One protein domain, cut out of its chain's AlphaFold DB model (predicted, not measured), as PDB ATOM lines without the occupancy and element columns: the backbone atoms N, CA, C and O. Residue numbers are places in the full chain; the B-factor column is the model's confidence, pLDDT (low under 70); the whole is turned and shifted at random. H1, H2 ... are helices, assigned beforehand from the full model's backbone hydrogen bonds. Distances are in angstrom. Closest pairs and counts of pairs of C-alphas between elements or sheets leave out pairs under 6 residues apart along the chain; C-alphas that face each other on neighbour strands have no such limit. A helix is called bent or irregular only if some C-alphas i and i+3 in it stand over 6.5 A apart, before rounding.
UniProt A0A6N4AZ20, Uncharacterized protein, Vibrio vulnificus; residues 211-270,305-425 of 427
ATOM      1  N   GLU A 211     -54.639 -57.249 -36.489       93.62
ATOM      2  CA  GLU A 211     -54.922 -58.568 -37.081       93.62
ATOM      3  C   GLU A 211     -56.157 -58.532 -38.005       93.62
ATOM      4  O   GLU A 211     -56.107 -59.011 -39.135       93.62
ATOM      5  N   VAL A 212     -57.243 -57.859 -37.603       90.44
ATOM      6  CA  VAL A 212     -58.442 -57.660 -38.454       90.44
ATOM      7  C   VAL A 212     -58.108 -56.917 -39.754       90.44
ATOM      8  O   VAL A 212     -58.793 -57.066 -40.768       90.44
ATOM      9  N   ASN A 213     -57.072 -56.078 -39.730       88.94
ATOM     10  CA  ASN A 213     -56.636 -55.293 -40.876       88.94
ATOM     11  C   ASN A 213     -55.351 -55.843 -41.519       88.94
ATOM     12  O   ASN A 213     -54.763 -55.133 -42.332       88.94
ATOM     13  N   ALA A 214     -54.928 -57.077 -41.220       91.00
ATOM     14  CA  ALA A 214     -53.668 -57.639 -41.718       91.00
ATOM     15  C   ALA A 214     -53.557 -57.585 -43.256       91.00
ATOM     16  O   ALA A 214     -52.530 -57.159 -43.783       91.00
ATOM     17  N   ASP A 215     -54.649 -57.865 -43.976       88.50
ATOM     18  CA  ASP A 215     -54.712 -57.825 -45.448       88.50
ATOM     19  C   ASP A 215     -54.400 -56.450 -46.063       88.50
ATOM     20  O   ASP A 215     -54.073 -56.341 -47.248       88.50
ATOM     21  N   PHE A 216     -54.514 -55.371 -45.284       86.50
ATOM     22  CA  PHE A 216     -54.144 -54.034 -45.743       86.50
ATOM     23  C   PHE A 216     -52.623 -53.878 -45.916       86.50
ATOM     24  O   PHE A 216     -52.161 -53.083 -46.747       86.50
ATOM     25  N   TYR A 217     -51.838 -54.632 -45.149       89.69
ATOM     26  CA  TYR A 217     -50.386 -54.556 -45.138       89.69
ATOM     27  C   TYR A 217     -49.817 -55.513 -46.187       89.69
ATOM     28  O   TYR A 217     -49.622 -56.702 -45.951       89.69
ATOM     29  N   THR A 218     -49.542 -54.988 -47.385       89.75
ATOM     30  CA  THR A 218     -48.979 -55.799 -48.472       89.75
ATOM     31  C   THR A 218     -47.515 -56.153 -48.194       89.75
ATOM     32  O   THR A 218     -46.904 -55.655 -47.249       89.75
ATOM     33  N   ALA A 219     -46.879 -56.919 -49.087       90.38
ATOM     34  CA  ALA A 219     -45.443 -57.211 -49.012       90.38
ATOM     35  C   ALA A 219     -44.544 -55.958 -48.893       90.38
ATOM     36  O   ALA A 219     -43.409 -56.064 -48.444       90.38
ATOM     37  N   LYS A 220     -45.026 -54.767 -49.282       87.50
ATOM     38  CA  LYS A 220     -44.293 -53.499 -49.110       87.50
ATOM     39  C   LYS A 220     -44.429 -52.897 -47.711       87.50
ATOM     40  O   LYS A 220     -43.562 -52.135 -47.288       87.50
ATOM     41  N   GLU A 221     -45.521 -53.194 -47.016       92.50
ATOM     42  CA  GLU A 221     -45.825 -52.677 -45.681       92.50
ATOM     43  C   GLU A 221     -45.602 -53.718 -44.574       92.50
ATOM     44  O   GLU A 221     -45.821 -53.403 -43.407       92.50
ATOM     45  N   VAL A 222     -45.116 -54.917 -44.911       93.94
ATOM     46  CA  VAL A 222     -44.912 -56.013 -43.953       93.94
ATOM     47  C   VAL A 222     -44.008 -55.621 -42.783       93.94
ATOM     48  O   VAL A 222     -44.366 -55.886 -41.643       93.94
ATOM     49  N   ASP A 223     -42.904 -54.895 -43.001       95.00
ATOM     50  CA  ASP A 223     -42.081 -54.495 -41.846       95.00
ATOM     51  C   ASP A 223     -42.802 -53.464 -40.965       95.00
ATOM     52  O   ASP A 223     -42.593 -53.450 -39.760       95.00
ATOM     53  N   LEU A 224     -43.671 -52.611 -41.532       96.00
ATOM     54  CA  LEU A 224     -44.466 -51.678 -40.722       96.00
ATOM     55  C   LEU A 224     -45.466 -52.452 -39.857       96.00
ATOM     56  O   LEU A 224     -45.619 -52.136 -38.682       96.00
ATOM     57  N   TYR A 225     -46.110 -53.473 -40.429       96.19
ATOM     58  CA  TYR A 225     -46.967 -54.396 -39.690       96.19
ATOM     59  C   TYR A 225     -46.209 -55.058 -38.533       96.19
ATOM     60  O   TYR A 225     -46.661 -54.994 -37.391       96.19
ATOM     61  N   CYS A 226     -45.026 -55.617 -38.805       97.06
ATOM     62  CA  CYS A 226     -44.194 -56.262 -37.789       97.06
ATOM     63  C   CYS A 226     -43.782 -55.289 -36.677       97.06
ATOM     64  O   CYS A 226     -43.908 -55.631 -35.508       97.06
ATOM     65  N   MET A 227     -43.355 -54.068 -37.013       97.88
ATOM     66  CA  MET A 227     -42.975 -53.060 -36.015       97.88
ATOM     67  C   MET A 227     -44.162 -52.597 -35.160       97.88
ATOM     68  O   MET A 227     -44.010 -52.392 -33.959       97.88
ATOM     69  N   LEU A 228     -45.353 -52.441 -35.751       97.62
ATOM     70  CA  LEU A 228     -46.569 -52.134 -34.991       97.62
ATOM     71  C   LEU A 228     -46.914 -53.271 -34.031       97.62
ATOM     72  O   LEU A 228     -47.207 -53.016 -32.865       97.62
ATOM     73  N   LYS A 229     -46.865 -54.516 -34.518       97.00
ATOM     74  CA  LYS A 229     -47.130 -55.710 -33.714       97.00
ATOM     75  C   LYS A 229     -46.143 -55.814 -32.552       97.00
ATOM     76  O   LYS A 229     -46.578 -56.000 -31.420       97.00
ATOM     77  N   GLU A 230     -44.858 -55.600 -32.817       97.06
ATOM     78  CA  GLU A 230     -43.796 -55.590 -31.810       97.06
ATOM     79  C   GLU A 230     -44.039 -54.520 -30.738       97.06
ATOM     80  O   GLU A 230     -44.051 -54.835 -29.551       97.06
ATOM     81  N   LEU A 231     -44.351 -53.279 -31.130       97.00
ATOM     82  CA  LEU A 231     -44.682 -52.209 -30.183       97.00
ATOM     83  C   LEU A 231     -45.896 -52.565 -29.305       97.00
ATOM     84  O   LEU A 231     -45.897 -52.327 -28.096       97.00
ATOM     85  N   ILE A 232     -46.952 -53.118 -29.909       96.25
ATOM     86  CA  ILE A 232     -48.192 -53.470 -29.203       96.25
ATOM     87  C   ILE A 232     -47.957 -54.607 -28.202       96.25
ATOM     88  O   ILE A 232     -48.512 -54.577 -27.098       96.25
ATOM     89  N   ILE A 233     -47.156 -55.600 -28.586       94.94
ATOM     90  CA  ILE A 233     -46.915 -56.807 -27.799       94.94
ATOM     91  C   ILE A 233     -45.841 -56.572 -26.732       94.94
ATOM     92  O   ILE A 233     -46.100 -56.821 -25.554       94.94
ATOM     93  N   ASN A 234     -44.674 -56.076 -27.138       94.62
ATOM     94  CA  ASN A 234     -43.464 -56.024 -26.316       94.62
ATOM     95  C   ASN A 234     -43.128 -54.626 -25.785       94.62
ATOM     96  O   ASN A 234     -42.371 -54.526 -24.824       94.62
ATOM     97  N   GLY A 235     -43.699 -53.556 -26.352       94.06
ATOM     98  CA  GLY A 235     -43.386 -52.190 -25.917       94.06
ATOM     99  C   GLY A 235     -43.793 -51.895 -24.467       94.06
ATOM    100  O   GLY A 235     -44.740 -52.487 -23.941       94.06
ATOM    101  N   ASP A 236     -43.143 -50.915 -23.842       92.00
ATOM    102  CA  ASP A 236     -43.278 -50.546 -22.430       92.00
ATOM    103  C   ASP A 236     -44.725 -50.274 -21.996       92.00
ATOM    104  O   ASP A 236     -45.478 -49.546 -22.648       92.00
ATOM    105  N   ARG A 237     -45.139 -50.819 -20.846       88.25
ATOM    106  CA  ARG A 237     -46.534 -50.767 -20.363       88.25
ATOM    107  C   ARG A 237     -47.087 -49.348 -20.183       88.25
ATOM    108  O   ARG A 237     -48.305 -49.188 -20.220       88.25
ATOM    109  N   ALA A 238     -46.244 -48.332 -20.005       87.19
ATOM    110  CA  ALA A 238     -46.678 -46.944 -19.889       87.19
ATOM    111  C   ALA A 238     -47.055 -46.304 -21.238       87.19
ATOM    112  O   ALA A 238     -47.692 -45.240 -21.254       87.19
ATOM    113  N   ILE A 239     -46.704 -46.931 -22.367       90.25
ATOM    114  CA  ILE A 239     -47.104 -46.474 -23.699       90.25
ATOM    115  C   ILE A 239     -48.623 -46.513 -23.810       90.25
ATOM    116  O   ILE A 239     -49.277 -47.541 -23.637       90.25
ATOM    117  N   ASN A 240     -49.203 -45.363 -24.139       85.12
ATOM    118  CA  ASN A 240     -50.642 -45.245 -24.282       85.12
ATOM    119  C   ASN A 240     -51.067 -45.521 -25.727       85.12
ATOM    120  O   ASN A 240     -50.909 -44.669 -26.601       85.12
ATOM    121  N   LEU A 241     -51.683 -46.683 -25.939       89.31
ATOM    122  CA  LEU A 241     -52.156 -47.132 -27.250       89.31
ATOM    123  C   LEU A 241     -53.650 -46.866 -27.491       89.31
ATOM    124  O   LEU A 241     -54.215 -47.358 -28.461       89.31
ATOM    125  N   THR A 242     -54.315 -46.068 -26.644       82.38
ATOM    126  CA  THR A 242     -55.784 -45.898 -26.661       82.38
ATOM    127  C   THR A 242     -56.345 -45.497 -28.031       82.38
ATOM    128  O   THR A 242     -57.457 -45.889 -28.378       82.38
ATOM    129  N   TRP A 243     -55.591 -44.724 -28.812       82.44
ATOM    130  CA  TRP A 243     -56.021 -44.228 -30.124       82.44
ATOM    131  C   TRP A 243     -55.392 -44.975 -31.303       82.44
ATOM    132  O   TRP A 243     -55.850 -44.808 -32.434       82.44
ATOM    133  N   LEU A 244     -54.410 -45.848 -31.049       90.44
ATOM    134  CA  LEU A 244     -53.697 -46.565 -32.102       90.44
ATOM    135  C   LEU A 244     -54.644 -47.488 -32.874       90.44
ATOM    136  O   LEU A 244     -54.695 -47.405 -34.099       90.44
ATOM    137  N   ALA A 245     -55.467 -48.266 -32.164       88.50
ATOM    138  CA  ALA A 245     -56.486 -49.133 -32.758       88.50
ATOM    139  C   ALA A 245     -57.355 -48.405 -33.797       88.50
ATOM    140  O   ALA A 245     -57.579 -48.906 -34.896       88.50
ATOM    141  N   LYS A 246     -57.800 -47.180 -33.480       83.62
ATOM    142  CA  LYS A 246     -58.628 -46.387 -34.398       83.62
ATOM    143  C   LYS A 246     -57.863 -46.001 -35.652       83.62
ATOM    144  O   LYS A 246     -58.419 -46.109 -36.737       83.62
ATOM    145  N   SER A 247     -56.609 -45.586 -35.510       88.31
ATOM    146  CA  SER A 247     -55.781 -45.207 -36.655       88.31
ATOM    147  C   SER A 247     -55.432 -46.378 -37.572       88.31
ATOM    148  O   SER A 247     -55.424 -46.202 -38.784       88.31
ATOM    149  N   ILE A 248     -55.233 -47.578 -37.014       90.12
ATOM    150  CA  ILE A 248     -55.014 -48.811 -37.783       90.12
ATOM    151  C   ILE A 248     -56.249 -49.144 -38.635       90.12
ATOM    152  O   ILE A 248     -56.118 -49.565 -39.782       90.12
ATOM    153  N   CYS A 249     -57.453 -48.903 -38.110       83.75
ATOM    154  CA  CYS A 249     -58.697 -49.160 -38.837       83.75
ATOM    155  C   CYS A 249     -58.963 -48.188 -40.000       83.75
ATOM    156  O   CYS A 249     -59.817 -48.483 -40.837       83.75
ATOM    157  N   VAL A 250     -58.269 -47.047 -40.099       82.81
ATOM    158  CA  VAL A 250     -58.437 -46.109 -41.226       82.81
ATOM    159  C   VAL A 250     -57.582 -46.566 -42.412       82.81
ATOM    160  O   VAL A 250     -56.568 -45.961 -42.754       82.81
ATOM    161  N   LYS A 251     -58.006 -47.660 -43.062       69.44
ATOM    162  CA  LYS A 251     -57.264 -48.328 -44.152       69.44
ATOM    163  C   LYS A 251     -56.813 -47.372 -45.261       69.44
ATOM    164  O   LYS A 251     -55.732 -47.515 -45.811       69.44
ATOM    165  N   SER A 252     -57.624 -46.389 -45.638       67.94
ATOM    166  CA  SER A 252     -57.294 -45.505 -46.762       67.94
ATOM    167  C   SER A 252     -56.240 -44.444 -46.442       67.94
ATOM    168  O   SER A 252     -55.788 -43.776 -47.371       67.94
ATOM    169  N   ASP A 253     -55.852 -44.265 -45.173       81.62
ATOM    170  CA  ASP A 253     -55.086 -43.092 -44.763       81.62
ATOM    171  C   ASP A 253     -54.002 -43.382 -43.707       81.62
ATOM    172  O   ASP A 253     -54.180 -43.195 -42.502       81.62
ATOM    173  N   LEU A 254     -52.814 -43.774 -44.185       89.00
ATOM    174  CA  LEU A 254     -51.615 -43.949 -43.352       89.00
ATOM    175  C   LEU A 254     -51.186 -42.670 -42.619       89.00
ATOM    176  O   LEU A 254     -50.425 -42.752 -41.654       89.00
ATOM    177  N   TYR A 255     -51.641 -41.493 -43.053       89.75
ATOM    178  CA  TYR A 255     -51.348 -40.270 -42.325       89.75
ATOM    179  C   TYR A 255     -52.058 -40.244 -40.962       89.75
ATOM    180  O   TYR A 255     -51.467 -39.767 -39.993       89.75
ATOM    181  N   VAL A 256     -53.255 -40.831 -40.827       89.56
ATOM    182  CA  VAL A 256     -53.931 -40.949 -39.521       89.56
ATOM    183  C   VAL A 256     -53.088 -41.780 -38.552       89.56
ATOM    184  O   VAL A 256     -52.896 -41.372 -37.405       89.56
ATOM    185  N   LEU A 257     -52.514 -42.892 -39.023       92.81
ATOM    186  CA  LEU A 257     -51.565 -43.694 -38.247       92.81
ATOM    187  C   LEU A 257     -50.346 -42.866 -37.833       92.81
ATOM    188  O   LEU A 257     -50.007 -42.819 -36.653       92.81
ATOM    189  N   TYR A 258     -49.720 -42.167 -38.781       94.81
ATOM    190  CA  TYR A 258     -48.587 -41.295 -38.485       94.81
ATOM    191  C   TYR A 258     -48.921 -40.245 -37.411       94.81
ATOM    192  O   TYR A 258     -48.121 -40.023 -36.502       94.81
ATOM    193  N   MET A 259     -50.097 -39.619 -37.476       92.25
ATOM    194  CA  MET A 259     -50.507 -38.610 -36.500       92.25
ATOM    195  C   MET A 259     -50.700 -39.178 -35.101       92.25
ATOM    196  O   MET A 259     -50.310 -38.519 -34.136       92.25
ATOM    197  N   GLU A 260     -51.276 -40.373 -34.962       92.31
ATOM    198  CA  GLU A 260     -51.390 -40.997 -33.642       92.31
ATOM    199  C   GLU A 260     -50.018 -41.396 -33.088       92.31
ATOM    200  O   GLU A 260     -49.737 -41.118 -31.923       92.31
ATOM    201  N   LEU A 261     -49.123 -41.942 -33.920       95.62
ATOM    202  CA  LEU A 261     -47.742 -42.230 -33.517       95.62
ATOM    203  C   LEU A 261     -46.995 -40.949 -33.101       95.62
ATOM    204  O   LEU A 261     -46.326 -40.913 -32.070       95.62
ATOM    205  N   TYR A 262     -47.159 -39.854 -33.845       95.00
ATOM    206  CA  TYR A 262     -46.583 -38.559 -33.483       95.00
ATOM    207  C   TYR A 262     -47.138 -38.036 -32.151       95.00
ATOM    208  O   TYR A 262     -46.379 -37.534 -31.323       95.00
ATOM    209  N   ARG A 263     -48.447 -38.175 -31.900       92.38
ATOM    210  CA  ARG A 263     -49.061 -37.783 -30.621       92.38
ATOM    211  C   ARG A 263     -48.515 -38.581 -29.441       92.38
ATOM    212  O   ARG A 263     -48.448 -38.034 -28.341       92.38
ATOM    213  N   MET A 264     -48.109 -39.838 -29.643       93.12
ATOM    214  CA  MET A 264     -47.415 -40.603 -28.599       93.12
ATOM    215  C   MET A 264     -46.101 -39.922 -28.203       93.12
ATOM    216  O   MET A 264     -45.850 -39.776 -27.011       93.12
ATOM    217  N   LEU A 265     -45.326 -39.411 -29.168       93.50
ATOM    218  CA  LEU A 265     -44.126 -38.611 -28.884       93.50
ATOM    219  C   LEU A 265     -44.460 -37.249 -28.257       93.50
ATOM    220  O   LEU A 265     -43.786 -36.822 -27.323       93.50
ATOM    221  N   GLU A 266     -45.505 -36.567 -28.739       92.19
ATOM    222  CA  GLU A 266     -45.922 -35.243 -28.242       92.19
ATOM    223  C   GLU A 266     -46.194 -35.249 -26.733       92.19
ATOM    224  O   GLU A 266     -45.789 -34.337 -26.009       92.19
ATOM    225  N   ARG A 267     -46.787 -36.335 -26.228       89.75
ATOM    226  CA  ARG A 267     -47.044 -36.536 -24.794       89.75
ATOM    227  C   ARG A 267     -45.780 -36.606 -23.938       89.75
ATOM    228  O   ARG A 267     -45.872 -36.426 -22.725       89.75
ATOM    229  N   LEU A 268     -44.625 -36.865 -24.543       92.12
ATOM    230  CA  LEU A 268     -43.348 -37.025 -23.853       92.12
ATOM    231  C   LEU A 268     -42.518 -35.735 -23.848       92.12
ATOM    232  O   LEU A 268     -41.597 -35.624 -23.044       92.12
ATOM    233  N   TYR A 269     -42.846 -34.729 -24.673       93.50
ATOM    234  CA  TYR A 269     -42.033 -33.510 -24.854       93.50
ATOM    235  C   TYR A 269     -41.667 -32.800 -23.549       93.50
ATOM    236  O   TYR A 269     -40.567 -32.266 -23.407       93.50
ATOM    237  N   ALA A 270     -42.592 -32.779 -22.593       91.62
ATOM    238  CA  ALA A 270     -42.400 -32.107 -21.317       91.62
ATOM    239  C   ALA A 270     -41.620 -32.944 -20.289       91.62
ATOM    240  O   ALA A 270     -41.050 -32.368 -19.357       91.62
ATOM    241  N   GLU A 305     -42.885 -27.530 -29.057       89.81
ATOM    242  CA  GLU A 305     -42.944 -28.820 -29.768       89.81
ATOM    243  C   GLU A 305     -41.594 -29.205 -30.394       89.81
ATOM    244  O   GLU A 305     -41.120 -30.327 -30.228       89.81
ATOM    245  N   LYS A 306     -40.937 -28.258 -31.079       90.12
ATOM    246  CA  LYS A 306     -39.671 -28.514 -31.774       90.12
ATOM    247  C   LYS A 306     -38.536 -28.795 -30.790       90.12
ATOM    248  O   LYS A 306     -37.773 -29.732 -30.994       90.12
ATOM    249  N   GLU A 307     -38.430 -28.005 -29.724       91.31
ATOM    250  CA  GLU A 307     -37.421 -28.223 -28.677       91.31
ATOM    251  C   GLU A 307     -37.667 -29.519 -27.901       91.31
ATOM    252  O   GLU A 307     -36.717 -30.217 -27.553       91.31
ATOM    253  N   GLY A 308     -38.936 -29.849 -27.640       93.12
ATOM    254  CA  GLY A 308     -39.338 -31.106 -27.018       93.12
ATOM    255  C   GLY A 308     -38.891 -32.300 -27.853       93.12
ATOM    256  O   GLY A 308     -38.205 -33.175 -27.338       93.12
ATOM    257  N   LEU A 309     -39.188 -32.288 -29.155       94.44
ATOM    258  CA  LEU A 309     -38.797 -33.360 -30.068       94.44
ATOM    259  C   LEU A 309     -37.271 -33.525 -30.164       94.44
ATOM    260  O   LEU A 309     -36.785 -34.652 -30.128       94.44
ATOM    261  N   VAL A 310     -36.516 -32.420 -30.223       94.44
ATOM    262  CA  VAL A 310     -35.040 -32.460 -30.186       94.44
ATOM    263  C   VAL A 310     -34.548 -33.085 -28.885       94.44
ATOM    264  O   VAL A 310     -33.713 -33.983 -28.928       94.44
ATOM    265  N   SER A 311     -35.087 -32.665 -27.738       93.00
ATOM    266  CA  SER A 311     -34.700 -33.221 -26.437       93.00
ATOM    267  C   SER A 311     -34.987 -34.718 -26.328       93.00
ATOM    268  O   SER A 311     -34.223 -35.420 -25.673       93.00
ATOM    269  N   LEU A 312     -36.077 -35.199 -26.931       94.62
ATOM    270  CA  LEU A 312     -36.395 -36.624 -26.952       94.62
ATOM    271  C   LEU A 312     -35.434 -37.404 -27.848       94.62
ATOM    272  O   LEU A 312     -34.883 -38.411 -27.422       94.62
ATOM    273  N   PHE A 313     -35.181 -36.937 -29.070       95.62
ATOM    274  CA  PHE A 313     -34.300 -37.654 -29.997       95.62
ATOM    275  C   PHE A 313     -32.830 -37.618 -29.576       95.62
ATOM    276  O   PHE A 313     -32.087 -38.526 -29.909       95.62
ATOM    277  N   GLN A 314     -32.409 -36.621 -28.796       93.12
ATOM    278  CA  GLN A 314     -31.091 -36.614 -28.151       93.12
ATOM    279  C   GLN A 314     -30.956 -37.631 -27.007       93.12
ATOM    280  O   GLN A 314     -29.849 -37.830 -26.519       93.12
ATOM    281  N   SER A 315     -32.058 -38.232 -26.546       91.75
ATOM    282  CA  SER A 315     -32.027 -39.322 -25.560       91.75
ATOM    283  C   SER A 315     -31.990 -40.715 -26.190       91.75
ATOM    284  O   SER A 315     -31.942 -41.704 -25.462       91.75
ATOM    285  N   LEU A 316     -32.036 -40.791 -27.523       94.12
ATOM    286  CA  LEU A 316     -31.866 -42.030 -28.273       94.12
ATOM    287  C   LEU A 316     -30.387 -42.424 -28.355       94.12
ATOM    288  O   LEU A 316     -29.504 -41.569 -28.278       94.12
ATOM    289  N   GLU A 317     -30.129 -43.715 -28.522       94.44
ATOM    290  CA  GLU A 317     -28.798 -44.229 -28.832       94.44
ATOM    291  C   GLU A 317     -28.432 -43.959 -30.299       94.44
ATOM    292  O   GLU A 317     -29.282 -43.698 -31.158       94.44
ATOM    293  N   THR A 318     -27.130 -43.965 -30.596       93.00
ATOM    294  CA  THR A 318     -26.628 -43.619 -31.933       93.00
ATOM    295  C   THR A 318     -27.171 -44.561 -33.012       93.00
ATOM    296  O   THR A 318     -27.454 -44.115 -34.121       93.00
ATOM    297  N   ASP A 319     -27.318 -45.848 -32.708       96.38
ATOM    298  CA  ASP A 319     -27.871 -46.859 -33.610       96.38
ATOM    299  C   ASP A 319     -29.356 -46.623 -33.919       96.38
ATOM    300  O   ASP A 319     -29.740 -46.697 -35.083       96.38
ATOM    301  N   GLU A 320     -30.160 -46.229 -32.933       96.69
ATOM    302  CA  GLU A 320     -31.573 -45.869 -33.124       96.69
ATOM    303  C   GLU A 320     -31.728 -44.619 -34.001       96.69
ATOM    304  O   GLU A 320     -32.520 -44.594 -34.948       96.69
ATOM    305  N   VAL A 321     -30.931 -43.575 -33.733       97.06
ATOM    306  CA  VAL A 321     -30.898 -42.355 -34.561       97.06
ATOM    307  C   VAL A 321     -30.482 -42.692 -35.994       97.06
ATOM    308  O   VAL A 321     -31.049 -42.164 -36.960       97.06
ATOM    309  N   ASP A 322     -29.498 -43.575 -36.147       96.31
ATOM    310  CA  ASP A 322     -29.005 -44.022 -37.442       96.31
ATOM    311  C   ASP A 322     -30.047 -44.847 -38.194       96.31
ATOM    312  O   ASP A 322     -30.237 -44.625 -39.392       96.31
ATOM    313  N   GLU A 323     -30.760 -45.742 -37.517       96.94
ATOM    314  CA  GLU A 323     -31.853 -46.523 -38.089       96.94
ATOM    315  C   GLU A 323     -32.975 -45.610 -38.596       96.94
ATOM    316  O   GLU A 323     -33.331 -45.671 -39.778       96.94
ATOM    317  N   MET A 324     -33.459 -44.687 -37.759       97.50
ATOM    318  CA  MET A 324     -34.462 -43.693 -38.154       97.50
ATOM    319  C   MET A 324     -34.020 -42.888 -39.381       97.50
ATOM    320  O   MET A 324     -34.790 -42.694 -40.329       97.50
ATOM    321  N   TYR A 325     -32.772 -42.409 -39.373       97.00
ATOM    322  CA  TYR A 325     -32.211 -41.642 -40.480       97.00
ATOM    323  C   TYR A 325     -32.129 -42.476 -41.758       97.00
ATOM    324  O   TYR A 325     -32.529 -42.002 -42.821       97.00
ATOM    325  N   ASN A 326     -31.661 -43.720 -41.671       95.81
ATOM    326  CA  ASN A 326     -31.521 -44.615 -42.817       95.81
ATOM    327  C   ASN A 326     -32.879 -44.990 -43.426       95.81
ATOM    328  O   ASN A 326     -33.000 -45.008 -44.656       95.81
ATOM    329  N   ILE A 327     -33.902 -45.212 -42.590       95.69
ATOM    330  CA  ILE A 327     -35.286 -45.417 -43.034       95.69
ATOM    331  C   ILE A 327     -35.755 -44.207 -43.845       95.69
ATOM    332  O   ILE A 327     -36.272 -44.371 -44.947       95.69
ATOM    333  N   LEU A 328     -35.559 -42.988 -43.337       95.06
ATOM    334  CA  LEU A 328     -36.092 -41.785 -43.979       95.06
ATOM    335  C   LEU A 328     -35.285 -41.317 -45.187       95.06
ATOM    336  O   LEU A 328     -35.893 -40.861 -46.153       95.06
ATOM    337  N   LYS A 329     -33.953 -41.452 -45.175       92.94
ATOM    338  CA  LYS A 329     -33.032 -40.927 -46.202       92.94
ATOM    339  C   LYS A 329     -33.445 -41.299 -47.629       92.94
ATOM    340  O   LYS A 329     -33.314 -40.490 -48.545       92.94
ATOM    341  N   SER A 330     -33.959 -42.512 -47.817       89.06
ATOM    342  CA  SER A 330     -34.358 -43.027 -49.135       89.06
ATOM    343  C   SER A 330     -35.720 -42.505 -49.618       89.06
ATOM    344  O   SER A 330     -36.064 -42.674 -50.786       89.06
ATOM    345  N   PHE A 331     -36.489 -41.861 -48.738       91.06
ATOM    346  CA  PHE A 331     -37.875 -41.444 -48.969       91.06
ATOM    347  C   PHE A 331     -38.126 -39.967 -48.624       91.06
ATOM    348  O   PHE A 331     -39.277 -39.526 -48.555       91.06
ATOM    349  N   VAL A 332     -37.064 -39.183 -48.428       87.75
ATOM    350  CA  VAL A 332     -37.155 -37.756 -48.097       87.75
ATOM    351  C   VAL A 332     -37.870 -36.991 -49.207       87.75
ATOM    352  O   VAL A 332     -37.599 -37.170 -50.396       87.75
ATOM    353  N   HIS A 333     -38.810 -36.131 -48.821       85.44
ATOM    354  CA  HIS A 333     -39.443 -35.212 -49.759       85.44
ATOM    355  C   HIS A 333     -38.419 -34.216 -50.323       85.44
ATOM    356  O   HIS A 333     -37.588 -33.695 -49.587       85.44
ATOM    357  N   LYS A 334     -38.511 -33.918 -51.624       82.44
ATOM    358  CA  LYS A 334     -37.539 -33.108 -52.388       82.44
ATOM    359  C   LYS A 334     -37.196 -31.738 -51.779       82.44
ATOM    360  O   LYS A 334     -36.128 -31.211 -52.059       82.44
ATOM    361  N   ASP A 335     -38.096 -31.180 -50.973       83.31
ATOM    362  CA  ASP A 335     -37.952 -29.843 -50.382       83.31
ATOM    363  C   ASP A 335     -37.163 -29.847 -49.061       83.31
ATOM    364  O   ASP A 335     -36.938 -28.792 -48.471       83.31
ATOM    365  N   PHE A 336     -36.725 -31.018 -48.586       85.38
ATOM    366  CA  PHE A 336     -35.894 -31.135 -47.392       85.38
ATOM    367  C   PHE A 336     -34.433 -31.375 -47.752       85.38
ATOM    368  O   PHE A 336     -34.083 -32.324 -48.453       85.38
ATOM    369  N   ASP A 337     -33.573 -30.515 -47.212       87.06
ATOM    370  CA  ASP A 337     -32.136 -30.563 -47.432       87.06
ATOM    371  C   ASP A 337     -31.433 -31.515 -46.447       87.06
ATOM    372  O   ASP A 337     -31.547 -31.372 -45.226       87.06
ATOM    373  N   MET A 338     -30.666 -32.464 -46.990       89.62
ATOM    374  CA  MET A 338     -29.808 -33.390 -46.236       89.62
ATOM    375  C   MET A 338     -28.320 -33.010 -46.283       89.62
ATOM    376  O   MET A 338     -27.501 -33.647 -45.617       89.62
ATOM    377  N   SER A 339     -27.952 -31.956 -47.020       90.00
ATOM    378  CA  SER A 339     -26.562 -31.589 -47.309       90.00
ATOM    379  C   SER A 339     -25.711 -31.390 -46.055       90.00
ATOM    380  O   SER A 339     -24.528 -31.739 -46.042       90.00
ATOM    381  N   ASN A 340     -26.305 -30.880 -44.973       91.31
ATOM    382  CA  ASN A 340     -25.616 -30.707 -43.700       91.31
ATOM    383  C   ASN A 340     -25.199 -32.059 -43.095       91.31
ATOM    384  O   ASN A 340     -24.050 -32.217 -42.683       91.31
ATOM    385  N   VAL A 341     -26.095 -33.054 -43.098       92.94
ATOM    386  CA  VAL A 341     -25.788 -34.407 -42.601       92.94
ATOM    387  C   VAL A 341     -24.718 -35.055 -43.473       92.94
ATOM    388  O   VAL A 341     -23.749 -35.607 -42.945       92.94
ATOM    389  N   ASP A 342     -24.833 -34.931 -44.796       91.75
ATOM    390  CA  ASP A 342     -23.861 -35.484 -45.743       91.75
ATOM    391  C   ASP A 342     -22.471 -34.842 -45.581       91.75
ATOM    392  O   ASP A 342     -21.455 -35.537 -45.554       91.75
ATOM    393  N   THR A 343     -22.410 -33.520 -45.389       93.44
ATOM    394  CA  THR A 343     -21.157 -32.771 -45.190       93.44
ATOM    395  C   THR A 343     -20.453 -33.176 -43.899       93.44
ATOM    396  O   THR A 343     -19.235 -33.399 -43.889       93.44
ATOM    397  N   LYS A 344     -21.205 -33.298 -42.799       93.31
ATOM    398  CA  LYS A 344     -20.664 -33.765 -41.517       93.31
ATOM    399  C   LYS A 344     -20.210 -35.219 -41.608       93.31
ATOM    400  O   LYS A 344     -19.093 -35.523 -41.193       93.31
ATOM    401  N   SER A 345     -21.003 -36.081 -42.246       91.31
ATOM    402  CA  SER A 345     -20.667 -37.500 -42.436       91.31
ATOM    403  C   SER A 345     -19.383 -37.663 -43.251       91.31
ATOM    404  O   SER A 345     -18.472 -38.373 -42.835       91.31
ATOM    405  N   ALA A 346     -19.248 -36.929 -44.359       91.06
ATOM    406  CA  ALA A 346     -18.038 -36.943 -45.179       91.06
ATOM    407  C   ALA A 346     -16.800 -36.439 -44.420       91.06
ATOM    408  O   ALA A 346     -15.695 -36.929 -44.654       91.06
ATOM    409  N   SER A 347     -16.972 -35.463 -43.523       89.88
ATOM    410  CA  SER A 347     -15.884 -34.941 -42.688       89.88
ATOM    411  C   SER A 347     -15.415 -35.984 -41.671       89.88
ATOM    412  O   SER A 347     -14.215 -36.227 -41.560       89.88
ATOM    413  N   TYR A 348     -16.354 -36.669 -41.009       90.44
ATOM    414  CA  TYR A 348     -16.057 -37.782 -40.106       90.44
ATOM    415  C   TYR A 348     -15.352 -38.942 -40.827       90.44
ATOM    416  O   TYR A 348     -14.305 -39.395 -40.373       90.44
ATOM    417  N   THR A 349     -15.851 -39.380 -41.990       90.19
ATOM    418  CA  THR A 349     -15.227 -40.472 -42.761       90.19
ATOM    419  C   THR A 349     -13.789 -40.152 -43.167       90.19
ATOM    420  O   THR A 349     -12.931 -41.034 -43.134       90.19
ATOM    421  N   ARG A 350     -13.489 -38.896 -43.529       90.31
ATOM    422  CA  ARG A 350     -12.110 -38.475 -43.826       90.31
ATOM    423  C   ARG A 350     -11.212 -38.583 -42.596       90.31
ATOM    424  O   ARG A 350     -10.149 -39.179 -42.705       90.31
ATOM    425  N   ALA A 351     -11.654 -38.073 -41.446       88.19
ATOM    426  CA  ALA A 351     -10.888 -38.142 -40.198       88.19
ATOM    427  C   ALA A 351     -10.705 -39.583 -39.686       88.19
ATOM    428  O   ALA A 351      -9.659 -39.920 -39.137       88.19
ATOM    429  N   TYR A 352     -11.699 -40.452 -39.889       88.00
ATOM    430  CA  TYR A 352     -11.619 -41.868 -39.522       88.00
ATOM    431  C   TYR A 352     -10.576 -42.625 -40.356       88.00
ATOM    432  O   TYR A 352      -9.809 -43.421 -39.819       88.00
ATOM    433  N   ASN A 353     -10.521 -42.345 -41.661       89.12
ATOM    434  CA  ASN A 353      -9.571 -42.973 -42.582       89.12
ATOM    435  C   ASN A 353      -8.161 -42.358 -42.522       89.12
ATOM    436  O   ASN A 353      -7.208 -42.972 -43.001       89.12
ATOM    437  N   ASP A 354      -8.016 -41.159 -41.958       88.25
ATOM    438  CA  ASP A 354      -6.724 -40.515 -41.746       88.25
ATOM    439  C   ASP A 354      -6.049 -41.075 -40.486       88.25
ATOM    440  O   ASP A 354      -6.499 -40.843 -39.363       88.25
ATOM    441  N   THR A 355      -4.944 -41.802 -40.660       77.62
ATOM    442  CA  THR A 355      -4.164 -42.401 -39.565       77.62
ATOM    443  C   THR A 355      -3.493 -41.375 -38.650       77.62
ATOM    444  O   THR A 355      -2.972 -41.761 -37.605       77.62
ATOM    445  N   THR A 356      -3.504 -40.088 -39.014       81.25
ATOM    446  CA  THR A 356      -2.918 -38.997 -38.222       81.25
ATOM    447  C   THR A 356      -3.923 -38.247 -37.343       81.25
ATOM    448  O   THR A 356      -3.504 -37.499 -36.460       81.25
ATOM    449  N   SER A 357      -5.232 -38.461 -37.531       77.88
ATOM    450  CA  SER A 357      -6.265 -37.833 -36.696       77.88
ATOM    451  C   SER A 357      -6.350 -38.510 -35.323       77.88
ATOM    452  O   SER A 357      -6.397 -39.739 -35.225       77.88
ATOM    453  N   ASN A 358      -6.364 -37.700 -34.259       87.31
ATOM    454  CA  ASN A 358      -6.490 -38.178 -32.880       87.31
ATOM    455  C   ASN A 358      -7.939 -38.609 -32.571       87.31
ATOM    456  O   ASN A 358      -8.897 -38.058 -33.116       87.31
ATOM    457  N   GLU A 359      -8.109 -39.560 -31.651       88.06
ATOM    458  CA  GLU A 359      -9.406 -40.110 -31.235       88.06
ATOM    459  C   GLU A 359     -10.389 -39.029 -30.764       88.06
ATOM    460  O   GLU A 359     -11.565 -39.079 -31.124       88.06
ATOM    461  N   ASP A 360      -9.909 -38.001 -30.056       89.12
ATOM    462  CA  ASP A 360     -10.739 -36.883 -29.584       89.12
ATOM    463  C   ASP A 360     -11.406 -36.105 -30.730       89.12
ATOM    464  O   ASP A 360     -12.566 -35.692 -30.636       89.12
ATOM    465  N   GLU A 361     -10.684 -35.900 -31.836       89.50
ATOM    466  CA  GLU A 361     -11.199 -35.196 -33.012       89.50
ATOM    467  C   GLU A 361     -12.269 -36.035 -33.716       89.50
ATOM    468  O   GLU A 361     -13.345 -35.528 -34.045       89.50
ATOM    469  N   ARG A 362     -12.015 -37.340 -33.873       88.62
ATOM    470  CA  ARG A 362     -12.984 -38.286 -34.442       88.62
ATOM    471  C   ARG A 362     -14.250 -38.362 -33.595       88.62
ATOM    472  O   ARG A 362     -15.347 -38.315 -34.148       88.62
ATOM    473  N   PHE A 363     -14.113 -38.414 -32.271       90.06
ATOM    474  CA  PHE A 363     -15.242 -38.433 -31.344       90.06
ATOM    475  C   PHE A 363     -16.078 -37.151 -31.422       90.06
ATOM    476  O   PHE A 363     -17.309 -37.201 -31.450       90.06
ATOM    477  N   LYS A 364     -15.427 -35.987 -31.524       93.06
ATOM    478  CA  LYS A 364     -16.126 -34.714 -31.725       93.06
ATOM    479  C   LYS A 364     -16.902 -34.696 -33.045       93.06
ATOM    480  O   LYS A 364     -18.065 -34.300 -33.056       93.06
ATOM    481  N   LEU A 365     -16.282 -35.136 -34.141       92.19
ATOM    482  CA  LEU A 365     -16.936 -35.203 -35.450       92.19
ATOM    483  C   LEU A 365     -18.110 -36.187 -35.456       92.19
ATOM    484  O   LEU A 365     -19.139 -35.882 -36.054       92.19
ATOM    485  N   LEU A 366     -17.993 -37.320 -34.756       91.25
ATOM    486  CA  LEU A 366     -19.091 -38.273 -34.589       91.25
ATOM    487  C   LEU A 366     -20.301 -37.612 -33.913       91.25
ATOM    488  O   LEU A 366     -21.404 -37.670 -34.453       91.25
ATOM    489  N   LYS A 367     -20.082 -36.882 -32.810       92.88
ATOM    490  CA  LYS A 367     -21.143 -36.110 -32.139       92.88
ATOM    491  C   LYS A 367     -21.769 -35.042 -33.036       92.88
ATOM    492  O   LYS A 367     -22.968 -34.789 -32.954       92.88
ATOM    493  N   GLU A 368     -20.979 -34.398 -33.897       94.56
ATOM    494  CA  GLU A 368     -21.507 -33.430 -34.864       94.56
ATOM    495  C   GLU A 368     -22.393 -34.094 -35.932       94.56
ATOM    496  O   GLU A 368     -23.395 -33.499 -36.336       94.56
ATOM    497  N   VAL A 369     -22.051 -35.307 -36.381       94.25
ATOM    498  CA  VAL A 369     -22.877 -36.098 -37.312       94.25
ATOM    499  C   VAL A 369     -24.190 -36.500 -36.654       94.25
ATOM    500  O   VAL A 369     -25.252 -36.291 -37.239       94.25
ATOM    501  N   GLU A 370     -24.125 -37.032 -35.438       94.25
ATOM    502  CA  GLU A 370     -25.292 -37.457 -34.665       94.25
ATOM    503  C   GLU A 370     -26.260 -36.288 -34.434       94.25
ATOM    504  O   GLU A 370     -27.442 -36.363 -34.775       94.25
ATOM    505  N   LEU A 371     -25.741 -35.140 -33.990       94.75
ATOM    506  CA  LEU A 371     -26.541 -33.932 -33.809       94.75
ATOM    507  C   LEU A 371     -27.150 -33.434 -35.130       94.75
ATOM    508  O   LEU A 371     -28.274 -32.926 -35.143       94.75
ATOM    509  N   ALA A 372     -26.435 -33.556 -36.252       95.44
ATOM    510  CA  ALA A 372     -26.976 -33.201 -37.563       95.44
ATOM    511  C   ALA A 372     -28.138 -34.126 -37.966       95.44
ATOM    512  O   ALA A 372     -29.157 -33.623 -38.445       95.44
ATOM    513  N   LYS A 373     -28.018 -35.441 -37.725       96.88
ATOM    514  CA  LYS A 373     -29.089 -36.424 -37.964       96.88
ATOM    515  C   LYS A 373     -30.313 -36.131 -37.105       96.88
ATOM    516  O   LYS A 373     -31.401 -35.992 -37.655       96.88
ATOM    517  N   VAL A 374     -30.137 -35.927 -35.798       96.44
ATOM    518  CA  VAL A 374     -31.233 -35.565 -34.883       96.44
ATOM    519  C   VAL A 374     -31.960 -34.310 -35.366       96.44
ATOM    520  O   VAL A 374     -33.178 -34.318 -35.519       96.44
ATOM    521  N   ASN A 375     -31.225 -33.241 -35.688       95.12
ATOM    522  CA  ASN A 375     -31.835 -32.004 -36.179       95.12
ATOM    523  C   ASN A 375     -32.610 -32.211 -37.486       95.12
ATOM    524  O   ASN A 375     -33.693 -31.646 -37.648       95.12
ATOM    525  N   PHE A 376     -32.075 -33.009 -38.413       95.69
ATOM    526  CA  PHE A 376     -32.776 -33.373 -39.641       95.69
ATOM    527  C   PHE A 376     -34.073 -34.136 -39.338       95.69
ATOM    528  O   PHE A 376     -35.137 -33.711 -39.790       95.69
ATOM    529  N   LEU A 377     -34.004 -35.200 -38.531       96.44
ATOM    530  CA  LEU A 377     -35.151 -36.026 -38.144       96.44
ATOM    531  C   LEU A 377     -36.249 -35.183 -37.491       96.44
ATOM    532  O   LEU A 377     -37.404 -35.231 -37.920       96.44
ATOM    533  N   CYS A 378     -35.891 -34.351 -36.508       94.81
ATOM    534  CA  CYS A 378     -36.836 -33.461 -35.844       94.81
ATOM    535  C   CYS A 378     -37.475 -32.487 -36.834       94.81
ATOM    536  O   CYS A 378     -38.693 -32.335 -36.833       94.81
ATOM    537  N   ASN A 379     -36.679 -31.838 -37.690       92.62
ATOM    538  CA  ASN A 379     -37.198 -30.891 -38.676       92.62
ATOM    539  C   ASN A 379     -38.142 -31.571 -39.671       92.62
ATOM    540  O   ASN A 379     -39.197 -31.009 -39.961       92.62
ATOM    541  N   TYR A 380     -37.784 -32.753 -40.174       93.44
ATOM    542  CA  TYR A 380     -38.583 -33.491 -41.147       93.44
ATOM    543  C   TYR A 380     -39.918 -33.925 -40.545       93.44
ATOM    544  O   TYR A 380     -40.974 -33.507 -41.019       93.44
ATOM    545  N   ILE A 381     -39.876 -34.674 -39.438       94.44
ATOM    546  CA  ILE A 381     -41.068 -35.193 -38.761       94.44
ATOM    547  C   ILE A 381     -41.971 -34.029 -38.320       94.44
ATOM    548  O   ILE A 381     -43.161 -34.022 -38.613       94.44
ATOM    549  N   TYR A 382     -41.418 -32.990 -37.694       92.94
ATOM    550  CA  TYR A 382     -42.194 -31.821 -37.276       92.94
ATOM    551  C   TYR A 382     -42.875 -31.096 -38.445       92.94
ATOM    552  O   TYR A 382     -44.051 -30.733 -38.375       92.94
ATOM    553  N   SER A 383     -42.134 -30.870 -39.531       90.06
ATOM    554  CA  SER A 383     -42.637 -30.110 -40.679       90.06
ATOM    555  C   SER A 383     -43.710 -30.882 -41.435       90.06
ATOM    556  O   SER A 383     -44.705 -30.277 -41.834       90.06
ATOM    557  N   VAL A 384     -43.558 -32.205 -41.568       89.88
ATOM    558  CA  VAL A 384     -44.605 -33.065 -42.129       89.88
ATOM    559  C   VAL A 384     -45.866 -32.953 -41.278       89.88
ATOM    560  O   VAL A 384     -46.893 -32.536 -41.807       89.88
ATOM    561  N   ARG A 385     -45.806 -33.191 -39.962       90.19
ATOM    562  CA  ARG A 385     -46.972 -33.022 -39.076       90.19
ATOM    563  C   ARG A 385     -47.654 -31.666 -39.264       90.19
ATOM    564  O   ARG A 385     -48.867 -31.602 -39.456       90.19
ATOM    565  N   ASN A 386     -46.886 -30.580 -39.251       87.62
ATOM    566  CA  ASN A 386     -47.432 -29.231 -39.389       87.62
ATOM    567  C   ASN A 386     -48.041 -28.937 -40.760       87.62
ATOM    568  O   ASN A 386     -49.002 -28.172 -40.831       87.62
ATOM    569  N   SER A 387     -47.496 -29.507 -41.836       83.81
ATOM    570  CA  SER A 387     -48.053 -29.329 -43.180       83.81
ATOM    571  C   SER A 387     -49.483 -29.860 -43.267       83.81
ATOM    572  O   SER A 387     -50.361 -29.156 -43.763       83.81
ATOM    573  N   TYR A 388     -49.742 -31.025 -42.667       80.00
ATOM    574  CA  TYR A 388     -51.067 -31.628 -42.651       80.00
ATOM    575  C   TYR A 388     -52.027 -30.959 -41.659       80.00
ATOM    576  O   TYR A 388     -53.198 -30.775 -41.975       80.00
ATOM    577  N   VAL A 389     -51.555 -30.547 -40.474       80.44
ATOM    578  CA  VAL A 389     -52.415 -29.865 -39.483       80.44
ATOM    579  C   VAL A 389     -52.858 -28.480 -39.966       80.44
ATOM    580  O   VAL A 389     -53.974 -28.049 -39.677       80.44
ATOM    581  N   HIS A 390     -51.995 -27.763 -40.685       74.31
ATOM    582  CA  HIS A 390     -52.232 -26.367 -41.056       74.31
ATOM    583  C   HIS A 390     -52.485 -26.139 -42.550       74.31
ATOM    584  O   HIS A 390     -52.520 -24.978 -42.953       74.31
ATOM    585  N   TYR A 391     -52.637 -27.198 -43.358       63.50
ATOM    586  CA  TYR A 391     -52.746 -27.107 -44.824       63.50
ATOM    587  C   TYR A 391     -51.695 -26.150 -45.425       63.50
ATOM    588  O   TYR A 391     -52.009 -25.287 -46.242       63.50
ATOM    589  N   ARG A 392     -50.443 -26.231 -44.952       53.09
ATOM    590  CA  ARG A 392     -49.369 -25.330 -45.407       53.09
ATOM    591  C   ARG A 392     -48.755 -25.850 -46.707       53.09
ATOM    592  O   ARG A 392     -48.366 -27.012 -46.763       53.09
ATOM    593  N   GLU A 393     -48.532 -24.942 -47.658       50.53
ATOM    594  CA  GLU A 393     -47.889 -25.136 -48.981       50.53
ATOM    595  C   GLU A 393     -46.467 -25.750 -48.942       50.53
ATOM    596  O   GLU A 393     -45.878 -26.034 -49.978       50.53
ATOM    597  N   VAL A 394     -45.879 -25.990 -47.757       51.62
ATOM    598  CA  VAL A 394     -44.539 -26.611 -47.621       51.62
ATOM    599  C   VAL A 394     -44.504 -28.013 -48.241       51.62
ATOM    600  O   VAL A 394     -43.463 -28.450 -48.720       51.62
ATOM    601  N   LEU A 395     -45.647 -28.703 -48.252       58.53
ATOM    602  CA  LEU A 395     -45.881 -29.902 -49.043       58.53
ATOM    603  C   LEU A 395     -47.063 -29.616 -49.978       58.53
ATOM    604  O   LEU A 395     -48.181 -30.049 -49.714       58.53
ATOM    605  N   ASP A 396     -46.834 -28.889 -51.074       49.53
ATOM    606  CA  ASP A 396     -47.839 -28.636 -52.131       49.53
ATOM    607  C   ASP A 396     -48.462 -29.930 -52.721       49.53
ATOM    608  O   ASP A 396     -49.426 -29.896 -53.483       49.53
ATOM    609  N   THR A 397     -47.943 -31.101 -52.342       55.09
ATOM    610  CA  THR A 397     -48.491 -32.427 -52.631       55.09
ATOM    611  C   THR A 397     -48.461 -33.299 -51.377       55.09
ATOM    612  O   THR A 397     -47.460 -33.314 -50.663       55.09
ATOM    613  N   HIS A 398     -49.526 -34.068 -51.131       72.81
ATOM    614  CA  HIS A 398     -49.556 -35.088 -50.075       72.81
ATOM    615  C   HIS A 398     -48.353 -36.035 -50.218       72.81
ATOM    616  O   HIS A 398     -47.990 -36.398 -51.341       72.81
ATOM    617  N   LEU A 399     -47.739 -36.441 -49.097       86.12
ATOM    618  CA  LEU A 399     -46.672 -37.443 -49.128       86.12
ATOM    619  C   LEU A 399     -47.168 -38.710 -49.825       86.12
ATOM    620  O   LEU A 399     -48.308 -39.144 -49.640       86.12
ATOM    621  N   ARG A 400     -46.291 -39.332 -50.613       90.25
ATOM    622  CA  ARG A 400     -46.590 -40.634 -51.208       90.25
ATOM    623  C   ARG A 400     -46.710 -41.697 -50.109       90.25
ATOM    624  O   ARG A 400     -46.106 -41.581 -49.042       90.25
ATOM    625  N   LYS A 401     -47.436 -42.781 -50.404       90.12
ATOM    626  CA  LYS A 401     -47.648 -43.902 -49.470       90.12
ATOM    627  C   LYS A 401     -46.329 -44.445 -48.897       90.12
ATOM    628  O   LYS A 401     -46.231 -44.640 -47.695       90.12
ATOM    629  N   ASP A 402     -45.309 -44.636 -49.734       92.25
ATOM    630  CA  ASP A 402     -43.984 -45.129 -49.327       92.25
ATOM    631  C   ASP A 402     -43.272 -44.184 -48.346       92.25
ATOM    632  O   ASP A 402     -42.647 -44.637 -47.389       92.25
ATOM    633  N   GLN A 403     -43.433 -42.875 -48.530       93.31
ATOM    634  CA  GLN A 403     -42.889 -41.866 -47.620       93.31
ATOM    635  C   GLN A 403     -43.610 -41.873 -46.268       93.31
ATOM    636  O   GLN A 403     -42.955 -41.759 -45.235       93.31
ATOM    637  N   LEU A 404     -44.937 -42.053 -46.256       93.06
ATOM    638  CA  LEU A 404     -45.711 -42.200 -45.016       93.06
ATOM    639  C   LEU A 404     -45.352 -43.489 -44.270       93.06
ATOM    640  O   LEU A 404     -45.181 -43.455 -43.057       93.06
ATOM    641  N   VAL A 405     -45.165 -44.604 -44.983       94.81
ATOM    642  CA  VAL A 405     -44.692 -45.863 -44.383       94.81
ATOM    643  C   VAL A 405     -43.331 -45.661 -43.718       94.81
ATOM    644  O   VAL A 405     -43.169 -46.023 -42.555       94.81
ATOM    645  N   ALA A 406     -42.367 -45.057 -44.423       95.88
ATOM    646  CA  ALA A 406     -41.045 -44.767 -43.867       95.88
ATOM    647  C   ALA A 406     -41.131 -43.852 -42.634       95.88
ATOM    648  O   ALA A 406     -40.427 -44.063 -41.650       95.88
ATOM    649  N   LEU A 407     -42.037 -42.874 -42.655       95.62
ATOM    650  CA  LEU A 407     -42.262 -41.965 -41.540       95.62
ATOM    651  C   LEU A 407     -42.844 -42.669 -40.309       95.62
ATOM    652  O   LEU A 407     -42.335 -42.465 -39.210       95.62
ATOM    653  N   CYS A 408     -43.850 -43.529 -40.486       96.56
ATOM    654  CA  CYS A 408     -44.381 -44.353 -39.401       96.56
ATOM    655  C   CYS A 408     -43.297 -45.266 -38.819       96.56
ATOM    656  O   CYS A 408     -43.122 -45.283 -37.606       96.56
ATOM    657  N   LYS A 409     -42.534 -45.967 -39.671       97.38
ATOM    658  CA  LYS A 409     -41.429 -46.837 -39.234       97.38
ATOM    659  C   LYS A 409     -40.398 -46.063 -38.412       97.38
ATOM    660  O   LYS A 409     -40.084 -46.471 -37.303       97.38
ATOM    661  N   ALA A 410     -39.935 -44.910 -38.898       97.31
ATOM    662  CA  ALA A 410     -38.964 -44.094 -38.171       97.31
ATOM    663  C   ALA A 410     -39.500 -43.606 -36.814       97.31
ATOM    664  O   ALA A 410     -38.771 -43.604 -35.832       97.31
ATOM    665  N   VAL A 411     -40.777 -43.220 -36.724       97.38
ATOM    666  CA  VAL A 411     -41.379 -42.841 -35.436       97.38
ATOM    667  C   VAL A 411     -41.483 -44.043 -34.488       97.38
ATOM    668  O   VAL A 411     -41.222 -43.884 -33.299       97.38
ATOM    669  N   LEU A 412     -41.808 -45.236 -34.996       97.62
ATOM    670  CA  LEU A 412     -41.883 -46.463 -34.193       97.62
ATOM    671  C   LEU A 412     -40.540 -46.840 -33.559       97.62
ATOM    672  O   LEU A 412     -40.545 -47.219 -32.393       97.62
ATOM    673  N   VAL A 413     -39.417 -46.659 -34.271       97.50
ATOM    674  CA  VAL A 413     -38.062 -46.859 -33.707       97.50
ATOM    675  C   VAL A 413     -37.845 -46.002 -32.457       97.50
ATOM    676  O   VAL A 413     -37.192 -46.433 -31.519       97.50
ATOM    677  N   ALA A 414     -38.407 -44.792 -32.418       96.81
ATOM    678  CA  ALA A 414     -38.175 -43.857 -31.323       96.81
ATOM    679  C   ALA A 414     -39.099 -44.065 -30.115       96.81
ATOM    680  O   ALA A 414     -38.686 -43.797 -28.990       96.81
ATOM    681  N   ILE A 415     -40.362 -44.460 -30.332       95.81
ATOM    682  CA  ILE A 415     -41.395 -44.420 -29.282       95.81
ATOM    683  C   ILE A 415     -40.976 -45.242 -28.063       95.81
ATOM    684  O   ILE A 415     -40.888 -44.685 -26.970       95.81
ATOM    685  N   ASP A 416     -40.730 -46.537 -28.240       94.75
ATOM    686  CA  ASP A 416     -40.491 -47.438 -27.112       94.75
ATOM    687  C   ASP A 416     -39.200 -47.101 -26.345       94.75
ATOM    688  O   ASP A 416     -39.289 -46.851 -25.139       94.75
ATOM    689  N   PRO A 417     -38.037 -46.911 -27.004       95.12
ATOM    690  CA  PRO A 417     -36.812 -46.559 -26.289       95.12
ATOM    691  C   PRO A 417     -36.901 -45.251 -25.497       95.12
ATOM    692  O   PRO A 417     -36.350 -45.144 -24.400       95.12
ATOM    693  N   ILE A 418     -37.626 -44.245 -26.007       93.81
ATOM    694  CA  ILE A 418     -37.844 -42.992 -25.270       93.81
ATOM    695  C   ILE A 418     -38.667 -43.249 -24.004       93.81
ATOM    696  O   ILE A 418     -38.339 -42.706 -22.947       93.81
ATOM    697  N   TYR A 419     -39.738 -44.042 -24.097       91.88
ATOM    698  CA  TYR A 419     -40.558 -44.391 -22.936       91.88
ATOM    699  C   TYR A 419     -39.726 -45.115 -21.877       91.88
ATOM    700  O   TYR A 419     -39.692 -44.666 -20.729       91.88
ATOM    701  N   VAL A 420     -38.996 -46.154 -22.285       91.00
ATOM    702  CA  VAL A 420     -38.112 -46.946 -21.424       91.00
ATOM    703  C   VAL A 420     -37.105 -46.036 -20.709       91.00
ATOM    704  O   VAL A 420     -37.140 -45.911 -19.488       91.00
ATOM    705  N   ARG A 421     -36.291 -45.261 -21.436       89.19
ATOM    706  CA  ARG A 421     -35.235 -44.428 -20.820       89.19
ATOM    707  C   ARG A 421     -35.758 -43.296 -19.935       89.19
ATOM    708  O   ARG A 421     -35.089 -42.873 -18.984       89.19
ATOM    709  N   LEU A 422     -36.929 -42.742 -20.249       84.81
ATOM    710  CA  LEU A 422     -37.510 -41.676 -19.433       84.81
ATOM    711  C   LEU A 422     -38.118 -42.205 -18.133       84.81
ATOM    712  O   LEU A 422     -38.065 -41.482 -17.134       84.81
ATOM    713  N   LEU A 423     -38.652 -43.430 -18.141       80.06
ATOM    714  CA  LEU A 423     -39.431 -43.992 -17.037       80.06
ATOM    715  C   LEU A 423     -38.672 -45.030 -16.195       80.06
ATOM    716  O   LEU A 423     -38.969 -45.147 -15.011       80.06
ATOM    717  N   GLU A 424     -37.642 -45.697 -16.726       69.69
ATOM    718  CA  GLU A 424     -36.792 -46.648 -15.978       69.69
ATOM    719  C   GLU A 424     -36.092 -46.017 -14.767       69.69
ATOM    720  O   GLU A 424     -35.732 -46.705 -13.823       69.69
ATOM    721  N   SER A 425     -35.936 -44.692 -14.744       53.56
ATOM    722  CA  SER A 425     -35.382 -43.972 -13.591       53.56
ATOM    723  C   SER A 425     -36.368 -43.744 -12.433       53.56
ATOM    724  O   SER A 425     -36.013 -43.044 -11.486       53.56
TER     725      SER A 425
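This is residues 211 to 270 and 305 to 425 of the 427 residues of an uncharacterized protein of Vibrio vulnificus (UniProt A0A6N4AZ20). One very long helix, H7, runs from the tip of an arm into a body of helices. The arm is the hairpin of H6 with the first part of H7; in the body, H8a has H1, H3 and H5 around it, H4 and H5 pack on H7, H2 packs on H3, and H8b carries the nearly straight H8 onward. The printed part has 181 residues with eight named helices, H1 to H8 in order, and no named strand, in the class all helix. It is compact, with a radius of gyration of the C-alphas of 17.4 A and spans of 58 by 42 by 33 A.

Find C-alpha 359 at (-9.406, -40.110, -31.235); from there H7, residues 359 to 390, runs 46.0 A to C-alpha 390 at (-52.232, -26.367, -41.056). Before it comes H6, residues 339 to 353, 21.0 A long. Look earlier for H1, residues 222 to 234, 17.7 A; H2, residues 244 to 249; H3, residues 254 to 266, 18.3 A; H4, residues 305 to 313; and H5, residues 318 to 329, 15.9 A. H8, residues 401 to 425, was assigned as one helix by its hydrogen bonds but is bent: C-alphas 413 and 416 are 7.1 A apart. Its arms are H8a, residues 401 to 413, and H8b, residues 416 to 425, at a shallow tilt of 18 degrees; H8b is irregular, with C-alphas 422 and 425 at 6.6 A, and its last residue, Ser 425, has C-alpha 425 at (-35.382, -43.972, -13.591).

Start at H7: its residues 361 to 376 touch H6 in a hairpin, opposite ways at a shallow tilt of 19 degrees, the closest C-alphas being Lys 344 and Val 369, 5.3 A. H7 touches H5 at a steep tilt of 49 degrees, closest at the C-alphas of Tyr 325 and Lys 373, 6.6 A. It touches H4 at a steep tilt of 41 degrees, closest at the C-alphas of Val 310 and Cys 378, 6.0 A. Next look at H8a, which touches H5 with the C-alphas of Met 324 and Ala 410 4.5 A apart, opposite ways at a shallow tilt of 7 degrees. H8a also touches H3, closest at the C-alphas of Tyr 258 and Cys 408, 5.3 A, and H1, closest at those of Leu 224 and Lys 409, 5.9 A. H2 and H3 form a hairpin, closest at the C-alphas of Ser 247 and Leu 257, 4.8 A. H8b and H3 are near each other, while H1 and H7 are apart. Helix packing is part aligned, part crossed, with 5 of 8 touching pairs at a shallow tilt. Every O i to N i+4 pair is within hydrogen-bond range in H1 to H7 and H8a; in H8b 5 of 6 are.

The C-alphas of Val 212 and Thr 356, the two farthest apart, are 58.6 A apart. Residues 271 to 304 are not printed, and C-alphas 270 and 305 are 9.1 A apart across this cut. Of the links printed whole, H2 to H3, H4 to H5 and H6 to H7 are tight, and none is long. Look for pLDDT under 70 at residues 251 to 252, 391 to 397 and 424 to 425; the mean of the printed part is 89.3.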